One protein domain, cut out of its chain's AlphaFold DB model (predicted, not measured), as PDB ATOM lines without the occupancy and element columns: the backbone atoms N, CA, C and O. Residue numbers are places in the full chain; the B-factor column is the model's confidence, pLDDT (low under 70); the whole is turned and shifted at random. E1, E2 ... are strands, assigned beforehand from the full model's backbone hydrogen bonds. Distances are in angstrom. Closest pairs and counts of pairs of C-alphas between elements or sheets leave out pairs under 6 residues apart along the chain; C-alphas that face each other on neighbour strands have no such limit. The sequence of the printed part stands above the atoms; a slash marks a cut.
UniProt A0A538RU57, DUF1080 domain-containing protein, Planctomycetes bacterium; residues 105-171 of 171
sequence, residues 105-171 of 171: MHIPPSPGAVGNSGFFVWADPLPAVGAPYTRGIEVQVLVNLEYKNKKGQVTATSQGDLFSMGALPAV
ATOM      1  N   MET A 105      26.372 -19.472 -55.170       91.81
ATOM      2  CA  MET A 105      27.715 -20.015 -55.034       91.81
ATOM      3  C   MET A 105      28.178 -19.808 -53.595       91.81
ATOM      4  O   MET A 105      27.909 -18.771 -52.990       91.81
ATOM      5  N   HIS A 106      28.921 -20.772 -53.057       90.56
ATOM      6  CA  HIS A 106      29.604 -20.609 -51.782       90.56
ATOM      7  C   HIS A 106      31.117 -20.539 -51.999       90.56
ATOM      8  O   HIS A 106      31.691 -21.389 -52.677       90.56
ATOM      9  N   ILE A 107      31.777 -19.559 -51.375       87.81
ATOM     10  CA  ILE A 107      33.241 -19.423 -51.378       87.81
ATOM     11  C   ILE A 107      33.755 -19.823 -49.989       87.81
ATOM     12  O   ILE A 107      33.799 -18.984 -49.087       87.81
ATOM     13  N   PRO A 108      34.054 -21.112 -49.744       80.94
ATOM     14  CA  PRO A 108      34.561 -21.546 -48.450       80.94
ATOM     15  C   PRO A 108      35.951 -20.942 -48.168       80.94
ATOM     16  O   PRO A 108      36.715 -20.680 -49.100       80.94
ATOM     17  N   PRO A 109      36.319 -20.744 -46.888       86.38
ATOM     18  CA  PRO A 109      37.579 -20.096 -46.505       86.38
ATOM     19  C   PRO A 109      38.827 -20.904 -46.892       86.38
ATOM     20  O   PRO A 109      39.926 -20.359 -46.953       86.38
ATOM     21  N   SER A 110      38.665 -22.201 -47.151       91.19
ATOM     22  CA  SER A 110      39.705 -23.089 -47.656       91.19
ATOM     23  C   SER A 110      39.093 -24.159 -48.565       91.19
ATOM     24  O   SER A 110      37.921 -24.511 -48.381       91.19
ATOM     25  N   PRO A 111      39.862 -24.726 -49.515       88.62
ATOM     26  CA  PRO A 111      39.399 -25.846 -50.329       88.62
ATOM     27  C   PRO A 111      38.860 -26.991 -49.462       88.62
ATOM     28  O   PRO A 111      39.502 -27.397 -48.495       88.62
ATOM     29  N   GLY A 112      37.663 -27.479 -49.790       85.75
ATOM     30  CA  GLY A 112      37.000 -28.571 -49.072       85.75
ATOM     31  C   GLY A 112      36.357 -28.198 -47.732       85.75
ATOM     32  O   GLY A 112      35.749 -29.065 -47.112       85.75
ATOM     33  N   ALA A 113      36.443 -26.942 -47.273       90.88
ATOM     34  CA  ALA A 113      35.705 -26.534 -46.080       90.88
ATOM     35  C   ALA A 113      34.194 -26.481 -46.352       90.88
ATOM     36  O   ALA A 113      33.751 -26.148 -47.456       90.88
ATOM     37  N   VAL A 114      33.417 -26.795 -45.314       90.50
ATOM     38  CA  VAL A 114      31.958 -26.682 -45.332       90.50
ATOM     39  C   VAL A 114      31.580 -25.210 -45.437       90.50
ATOM     40  O   VAL A 114      32.082 -24.374 -44.683       90.50
ATOM     41  N   GLY A 115      30.692 -24.896 -46.368       90.75
ATOM     42  CA  GLY A 115      30.062 -23.585 -46.474       90.75
ATOM     43  C   GLY A 115      28.570 -23.739 -46.271       90.75
ATOM     44  O   GLY A 115      28.039 -24.658 -46.867       90.75
ATOM     45  N   ASN A 116      27.922 -22.908 -45.450       91.31
ATOM     46  CA  ASN A 116      26.525 -23.060 -45.031       91.31
ATOM     47  C   ASN A 116      25.772 -21.717 -45.109       91.31
ATOM     48  O   ASN A 116      26.263 -20.699 -44.621       91.31
ATOM     49  N   SER A 117      24.591 -21.743 -45.712       92.62
ATOM     50  CA  SER A 117      23.618 -20.674 -45.914       92.62
ATOM     51  C   SER A 117      22.249 -21.319 -46.201       92.62
ATOM     52  O   SER A 117      22.140 -22.536 -46.262       92.62
ATOM     53  N   GLY A 118      21.208 -20.531 -46.458       93.31
ATOM     54  CA  GLY A 118      19.898 -21.085 -46.795       93.31
ATOM     55  C   GLY A 118      19.011 -20.122 -47.564       93.31
ATOM     56  O   GLY A 118      19.162 -18.899 -47.472       93.31
ATOM     57  N   PHE A 119      18.065 -20.684 -48.314       95.19
ATOM     58  CA  PHE A 119      16.965 -19.949 -48.926       95.19
ATOM     59  C   PHE A 119      15.680 -20.224 -48.147       95.19
ATOM     60  O   PHE A 119      15.184 -21.348 -48.109       95.19
ATOM     61  N   PHE A 120      15.155 -19.193 -47.491       94.94
ATOM     62  CA  PHE A 120      14.024 -19.317 -46.576       94.94
ATOM     63  C   PHE A 120      12.724 -18.906 -47.263       94.94
ATOM     64  O   PHE A 120      12.631 -17.819 -47.834       94.94
ATOM     65  N   VAL A 121      11.703 -19.753 -47.151       95.38
ATOM     66  CA  VAL A 121      10.357 -19.520 -47.677       95.38
ATOM     67  C   VAL A 121       9.318 -19.589 -46.566       95.38
ATOM     68  O   VAL A 121       9.505 -20.283 -45.565       95.38
ATOM     69  N   TRP A 122       8.233 -18.824 -46.735       95.06
ATOM     70  CA  TRP A 122       7.165 -18.669 -45.734       95.06
ATOM     71  C   TRP A 122       7.709 -18.390 -44.328       95.06
ATOM     72  O   TRP A 122       7.284 -18.982 -43.338       95.06
ATOM     73  N   ALA A 123       8.707 -17.509 -44.279       92.81
ATOM     74  CA  ALA A 123       9.449 -17.217 -43.074       92.81
ATOM     75  C   ALA A 123       8.900 -15.994 -42.332       92.81
ATOM     76  O   ALA A 123       8.490 -15.007 -42.951       92.81
ATOM     77  N   ASP A 124       8.961 -16.030 -41.004       92.19
ATOM     78  CA  ASP A 124       8.656 -14.867 -40.179       92.19
ATOM     79  C   ASP A 124       9.658 -13.727 -40.448       92.19
ATOM     80  O   ASP A 124      10.834 -13.965 -40.753       92.19
ATOM     81  N   PRO A 125       9.236 -12.458 -40.296       90.75
ATOM     82  CA  PRO A 125      10.081 -11.314 -40.620       90.75
ATOM     83  C   PRO A 125      11.260 -11.126 -39.657       90.75
ATOM     84  O   PRO A 125      12.190 -10.396 -40.006       90.75
ATOM     85  N   LEU A 126      11.198 -11.725 -38.463       90.44
ATOM     86  CA  LEU A 126      12.202 -11.665 -37.402       90.44
ATOM     87  C   LEU A 126      12.251 -13.014 -36.659       90.44
ATOM     88  O   LEU A 126      11.196 -13.604 -36.422       90.44
ATOM     89  N   PRO A 127      13.435 -13.472 -36.217       88.06
ATOM     90  CA  PRO A 127      13.543 -14.559 -35.250       88.06
ATOM     91  C   PRO A 127      12.843 -14.237 -33.928       88.06
ATOM     92  O   PRO A 127      12.789 -13.080 -33.501       88.06
ATOM     93  N   ALA A 128      12.367 -15.277 -33.239       85.94
ATOM     94  CA  ALA A 128      11.925 -15.140 -31.855       85.94
ATOM     95  C   ALA A 128      13.092 -14.693 -30.959       85.94
ATOM     96  O   ALA A 128      14.257 -14.993 -31.228       85.94
ATOM     97  N   VAL A 129      12.789 -13.989 -29.867       82.88
ATOM     98  CA  VAL A 129      13.815 -13.535 -28.918       82.88
ATOM     99  C   VAL A 129      14.594 -14.741 -28.383       82.88
ATOM    100  O   VAL A 129      14.007 -15.672 -27.838       82.88
ATOM    101  N   GLY A 130      15.918 -14.720 -28.553       82.00
ATOM    102  CA  GLY A 130      16.810 -15.809 -28.141       82.00
ATOM    103  C   GLY A 130      16.885 -16.992 -29.114       82.00
ATOM    104  O   GLY A 130      17.698 -17.888 -28.893       82.00
ATOM    105  N   ALA A 131      16.100 -17.001 -30.196       83.25
ATOM    106  CA  ALA A 131      16.213 -18.001 -31.248       83.25
ATOM    107  C   ALA A 131      17.246 -17.561 -32.302       83.25
ATOM    108  O   ALA A 131      17.219 -16.410 -32.747       83.25
ATOM    109  N   PRO A 132      18.139 -18.464 -32.745       79.50
ATOM    110  CA  PRO A 132      19.119 -18.140 -33.779       79.50
ATOM    111  C   PRO A 132      18.483 -17.993 -35.165       79.50
ATOM    112  O   PRO A 132      19.075 -17.352 -36.031       79.50
ATOM    113  N   TYR A 133      17.291 -18.568 -35.367       84.75
ATOM    114  CA  TYR A 133      16.645 -18.634 -36.669       84.75
ATOM    115  C   TYR A 133      15.186 -18.179 -36.649       84.75
ATOM    116  O   TYR A 133      14.487 -18.305 -35.640       84.75
ATOM    117  N   THR A 134      14.734 -17.654 -37.788       88.19
ATOM    118  CA  THR A 134      13.321 -17.361 -38.038       88.19
ATOM    119  C   THR A 134      12.519 -18.648 -38.237       88.19
ATOM    120  O   THR A 134      13.069 -19.667 -38.663       88.19
ATOM    121  N   ARG A 135      11.220 -18.610 -37.918       90.81
ATOM    122  CA  ARG A 135      10.316 -19.711 -38.270       90.81
ATOM    123  C   ARG A 135      10.107 -19.718 -39.778       90.81
ATOM    124  O   ARG A 135       9.992 -18.640 -40.349       90.81
ATOM    125  N   GLY A 136      10.037 -20.888 -40.405       92.38
ATOM    126  CA  GLY A 136       9.782 -21.017 -41.843       92.38
ATOM    127  C   GLY A 136      10.220 -22.365 -42.405       92.38
ATOM    128  O   GLY A 136      10.479 -23.310 -41.657       92.38
ATOM    129  N   ILE A 137      10.316 -22.445 -43.729       94.44
ATOM    130  CA  ILE A 137      10.930 -23.578 -44.424       94.44
ATOM    131  C   ILE A 137      12.255 -23.113 -45.021       94.44
ATOM    132  O   ILE A 137      12.309 -22.077 -45.680       94.44
ATOM    133  N   GLU A 138      13.318 -23.871 -44.793       93.62
ATOM    134  CA  GLU A 138      14.632 -23.627 -45.384       93.62
ATOM    135  C   GLU A 138      14.899 -24.638 -46.494       93.62
ATOM    136  O   GLU A 138      14.811 -25.846 -46.277       93.62
ATOM    137  N   VAL A 139      15.242 -24.126 -47.675       94.25
ATOM    138  CA  VAL A 139      15.884 -24.877 -48.751       94.25
ATOM    139  C   VAL A 139      17.389 -24.727 -48.565       94.25
ATOM    140  O   VAL A 139      17.931 -23.621 -48.663       94.25
ATOM    141  N   GLN A 140      18.061 -25.831 -48.258       92.12
ATOM    142  CA  GLN A 140      19.430 -25.788 -47.759       92.12
ATOM    143  C   GLN A 140      20.471 -25.442 -48.838       92.12
ATOM    144  O   GLN A 140      20.483 -26.048 -49.916       92.12
ATOM    145  N   VAL A 141      21.396 -24.527 -48.501       92.81
ATOM    146  CA  VAL A 141      22.530 -24.087 -49.340       92.81
ATOM    147  C   VAL A 141      23.856 -24.277 -48.577       92.81
ATOM    148  O   VAL A 141      24.283 -23.487 -47.755       92.81
ATOM    149  N   LEU A 142      24.556 -25.360 -48.853       91.06
ATOM    150  CA  LEU A 142      25.536 -26.056 -48.014       91.06
ATOM    151  C   LEU A 142      26.541 -26.916 -48.839       91.06
ATOM    152  O   LEU A 142      26.349 -28.090 -49.168       91.06
ATOM    153  N   VAL A 143      27.709 -26.375 -49.142       89.88
ATOM    154  CA  VAL A 143      28.729 -27.131 -49.888       89.88
ATOM    155  C   VAL A 143      29.577 -28.000 -48.961       89.88
ATOM    156  O   VAL A 143      29.832 -27.634 -47.814       89.88
ATOM    157  N   ASN A 144      30.080 -29.117 -49.494       87.62
ATOM    158  CA  ASN A 144      31.096 -29.972 -48.865       87.62
ATOM    159  C   ASN A 144      30.677 -30.656 -47.545       87.62
ATOM    160  O   ASN A 144      31.547 -30.995 -46.741       87.62
ATOM    161  N   LEU A 145      29.379 -30.899 -47.318       86.19
ATOM    162  CA  LEU A 145      28.900 -31.735 -46.212       86.19
ATOM    163  C   LEU A 145      28.090 -32.922 -46.745       86.19
ATOM    164  O   LEU A 145      27.093 -32.745 -47.424       86.19
ATOM    165  N   GLU A 146      28.482 -34.146 -46.412       84.31
ATOM    166  CA  GLU A 146      27.713 -35.348 -46.745       84.31
ATOM    167  C   GLU A 146      27.551 -36.190 -45.489       84.31
ATOM    168  O   GLU A 146      28.530 -36.470 -44.789       84.31
ATOM    169  N   TYR A 147      26.332 -36.649 -45.220       82.81
ATOM    170  CA  TYR A 147      26.112 -37.611 -44.148       82.81
ATOM    171  C   TYR A 147      26.359 -39.012 -44.675       82.81
ATOM    172  O   TYR A 147      25.761 -39.412 -45.671       82.81
ATOM    173  N   LYS A 148      27.236 -39.760 -44.002       87.88
ATOM    174  CA  LYS A 148      27.567 -41.140 -44.361       87.88
ATOM    175  C   LYS A 148      27.174 -42.095 -43.244       87.88
ATOM    176  O   LYS A 148      27.408 -41.821 -42.068       87.88
ATOM    177  N   ASN A 149      26.598 -43.238 -43.605       89.94
ATOM    178  CA  ASN A 149      26.349 -44.305 -42.638       89.94
ATOM    179  C   ASN A 149      27.663 -44.979 -42.195       89.94
ATOM    180  O   ASN A 149      28.742 -44.718 -42.726       89.94
ATOM    181  N   LYS A 150      27.568 -45.931 -41.257       91.62
ATOM    182  CA  LYS A 150      28.721 -46.717 -40.771       91.62
ATOM    183  C   LYS A 150      29.449 -47.516 -41.866       91.62
ATOM    184  O   LYS A 150      30.551 -47.992 -41.624       91.62
ATOM    185  N   LYS A 151      28.842 -47.685 -43.045       92.69
ATOM    186  CA  LYS A 151      29.423 -48.350 -44.222       92.69
ATOM    187  C   LYS A 151      30.039 -47.354 -45.218       92.69
ATOM    188  O   LYS A 151      30.446 -47.762 -46.298       92.69
ATOM    189  N   GLY A 152      30.082 -46.062 -44.885       90.31
ATOM    190  CA  GLY A 152      30.631 -45.003 -45.737       90.31
ATOM    191  C   GLY A 152      29.717 -44.560 -46.884       90.31
ATOM    192  O   GLY A 152      30.147 -43.772 -47.722       90.31
ATOM    193  N   GLN A 153      28.472 -45.040 -46.942       88.56
ATOM    194  CA  GLN A 153      27.525 -44.671 -47.999       88.56
ATOM    195  C   GLN A 153      26.849 -43.348 -47.654       88.56
ATOM    196  O   GLN A 153      26.419 -43.183 -46.511       88.56
ATOM    197  N   VAL A 154      26.719 -42.447 -48.631       84.19
ATOM    198  CA  VAL A 154      25.980 -41.189 -48.468       84.19
ATOM    199  C   VAL A 154      24.506 -41.502 -48.208       84.19
ATOM    200  O   VAL A 154      23.882 -42.234 -48.973       84.19
ATOM    201  N   THR A 155      23.966 -40.986 -47.109       81.12
ATOM    202  CA  THR A 155      22.577 -41.200 -46.675       81.12
ATOM    203  C   THR A 155      21.723 -39.948 -46.713       81.12
ATOM    204  O   THR A 155      20.508 -40.057 -46.614       81.12
ATOM    205  N   ALA A 156      22.341 -38.777 -46.832       74.31
ATOM    206  CA  ALA A 156      21.649 -37.522 -47.067       74.31
ATOM    207  C   ALA A 156      22.574 -36.586 -47.843       74.31
ATOM    208  O   ALA A 156      23.789 -36.553 -47.596       74.31
ATOM    209  N   THR A 157      21.988 -35.860 -48.787       68.25
ATOM    210  CA  THR A 157      22.623 -34.732 -49.456       68.25
ATOM    211  C   THR A 157      22.686 -33.552 -48.504       68.25
ATOM    212  O   THR A 157      21.906 -33.448 -47.568       68.25
ATOM    213  N   SER A 158      23.637 -32.647 -48.707       71.81
ATOM    214  CA  SER A 158      23.571 -31.363 -48.023       71.81
ATOM    215  C   SER A 158      22.615 -30.394 -48.703       71.81
ATOM    216  O   SER A 158      22.206 -29.443 -48.055       71.81
ATOM    217  N   GLN A 159      22.376 -30.514 -50.016       85.06
ATOM    218  CA  GLN A 159      21.829 -29.449 -50.880       85.06
ATOM    219  C   GLN A 159      20.431 -29.702 -51.377       85.06
ATOM    220  O   GLN A 159      20.153 -30.781 -51.880       85.06
ATOM    221  N   GLY A 160      19.591 -28.670 -51.294       86.19
ATOM    222  CA  GLY A 160      18.192 -28.755 -51.703       86.19
ATOM    223  C   GLY A 160      17.286 -29.456 -50.689       86.19
ATOM    224  O   GLY A 160      16.072 -29.443 -50.869       86.19
ATOM    225  N   ASP A 161      17.847 -30.027 -49.620       88.12
ATOM    226  CA  ASP A 161      17.093 -30.580 -48.500       88.12
ATOM    227  C   ASP A 161      16.188 -29.503 -47.874       88.12
ATOM    228  O   ASP A 161      16.578 -28.338 -47.739       88.12
ATOM    229  N   LEU A 162      14.975 -29.912 -47.494       89.25
ATOM    230  CA  LEU A 162      13.959 -29.044 -46.901       89.25
ATOM    231  C   LEU A 162      13.901 -29.239 -45.388       89.25
ATOM    232  O   LEU A 162      13.645 -30.345 -44.908       89.25
ATOM    233  N   PHE A 163      14.062 -28.150 -44.640       85.88
ATOM    234  CA  PHE A 163      13.992 -28.151 -43.180       85.88
ATOM    235  C   PHE A 163      12.838 -27.289 -42.681       85.88
ATOM    236  O   PHE A 163      12.622 -26.175 -43.154       85.88
ATOM    237  N   SER A 164      12.120 -27.787 -41.674       87.50
ATOM    238  CA  SER A 164      11.263 -26.932 -40.856       87.50
ATOM    239  C   SER A 164      12.142 -26.200 -39.847       87.50
ATOM    240  O   SER A 164      12.810 -26.830 -39.024       87.50
ATOM    241  N   MET A 165      12.147 -24.874 -39.928       84.19
ATOM    242  CA  MET A 165      12.954 -24.003 -39.084       84.19
ATOM    243  C   MET A 165      12.084 -23.315 -38.052       84.19
ATOM    244  O   MET A 165      11.001 -22.844 -38.384       84.19
ATOM    245  N   GLY A 166      12.581 -23.257 -36.810       71.31
ATOM    246  CA  GLY A 166      11.886 -22.692 -35.655       71.31
ATOM    247  C   GLY A 166      10.608 -23.471 -35.335       71.31
ATOM    248  O   GLY A 166       9.627 -23.365 -36.058       71.31
ATOM    249  N   ALA A 167      10.613 -24.258 -34.255       55.91
ATOM    250  CA  ALA A 167       9.480 -25.107 -33.889       55.91
ATOM    251  C   ALA A 167       8.142 -24.353 -34.013       55.91
ATOM    252  O   ALA A 167       7.885 -23.389 -33.286       55.91
ATOM    253  N   LEU A 168       7.287 -24.801 -34.933       48.75
ATOM    254  CA  LEU A 168       5.863 -24.548 -34.807       48.75
ATOM    255  C   LEU A 168       5.440 -25.297 -33.536       48.75
ATOM    256  O   LEU A 168       5.708 -26.500 -33.452       48.75
ATOM    257  N   PRO A 169       4.831 -24.652 -32.523       40.62
ATOM    258  CA  PRO A 169       4.058 -25.434 -31.576       40.62
ATOM    259  C   PRO A 169       3.062 -26.238 -32.415       40.62
ATOM    260  O   PRO A 169       2.365 -25.665 -33.256       40.62
ATOM    261  N   ALA A 170       3.092 -27.561 -32.264       35.44
ATOM    262  CA  ALA A 170       2.128 -28.432 -32.912       35.44
ATOM    263  C   ALA A 170       0.724 -27.913 -32.573       35.44
ATOM    264  O   ALA A 170       0.430 -27.673 -31.399       35.44
ATOM    265  N   VAL A 171      -0.075 -27.658 -33.608       36.19
ATOM    266  CA  VAL A 171      -1.507 -27.357 -33.480       36.19
ATOM    267  C   VAL A 171      -2.265 -28.607 -33.069       36.19
ATOM    268  O   VAL A 171      -1.890 -29.699 -33.557       36.19
TER     269      VAL A 171
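What this domain is: This is residues 105 to 171 of the 171 residues of the protein "DUF1080 domain-containing protein" of Planctomycetes bacterium (UniProt A0A538RU57). With little regular structure, this is a long two-strand hairpin, E1 and E2, widened by short E4 beside one end of E2 into a strongly twisted sheet; away from it, E3 pairs with residues 147 to 148 in a small second turn. The 67 printed residues hold four named strands, E1 to E4, and no named helix: all strand, 22 residues in named elements. The sheet, E1 - E2 - E4, is antiparallel; the whole is loose, radius of gyration of the C-alphas 14.5 A, spans 39 by 28 by 20 A.

How they stand to each other: E1, residues 115 to 121, and E2, residues 136 to 143, form an antiparallel hairpin at 154 degrees; N 117 and O 141 are 2.7 A apart. E4, residues 162 to 165, is antiparallel to E2 at 125 degrees, with N 138 and O 163 at 2.9 A. E3, residues 154 to 156, is apart from E1, E2 and E4.

Where its parts are: E1 begins at C-alpha 115 (30.062, -23.585, -46.474) and spans 20.2 A; E2 spans 21.5 A, E3 5.8 A. E4, 9.4 A, ends at C-alpha 165 (12.954, -24.003, -39.084).

The domain as a whole: The C-alphas farthest apart, of Pro 111 and Val 171, are 44.3 A apart. The printed part has no cut; the link E1 to E2 is long, 14 residues. Residues 157 and 167 to 171 have pLDDT under 70.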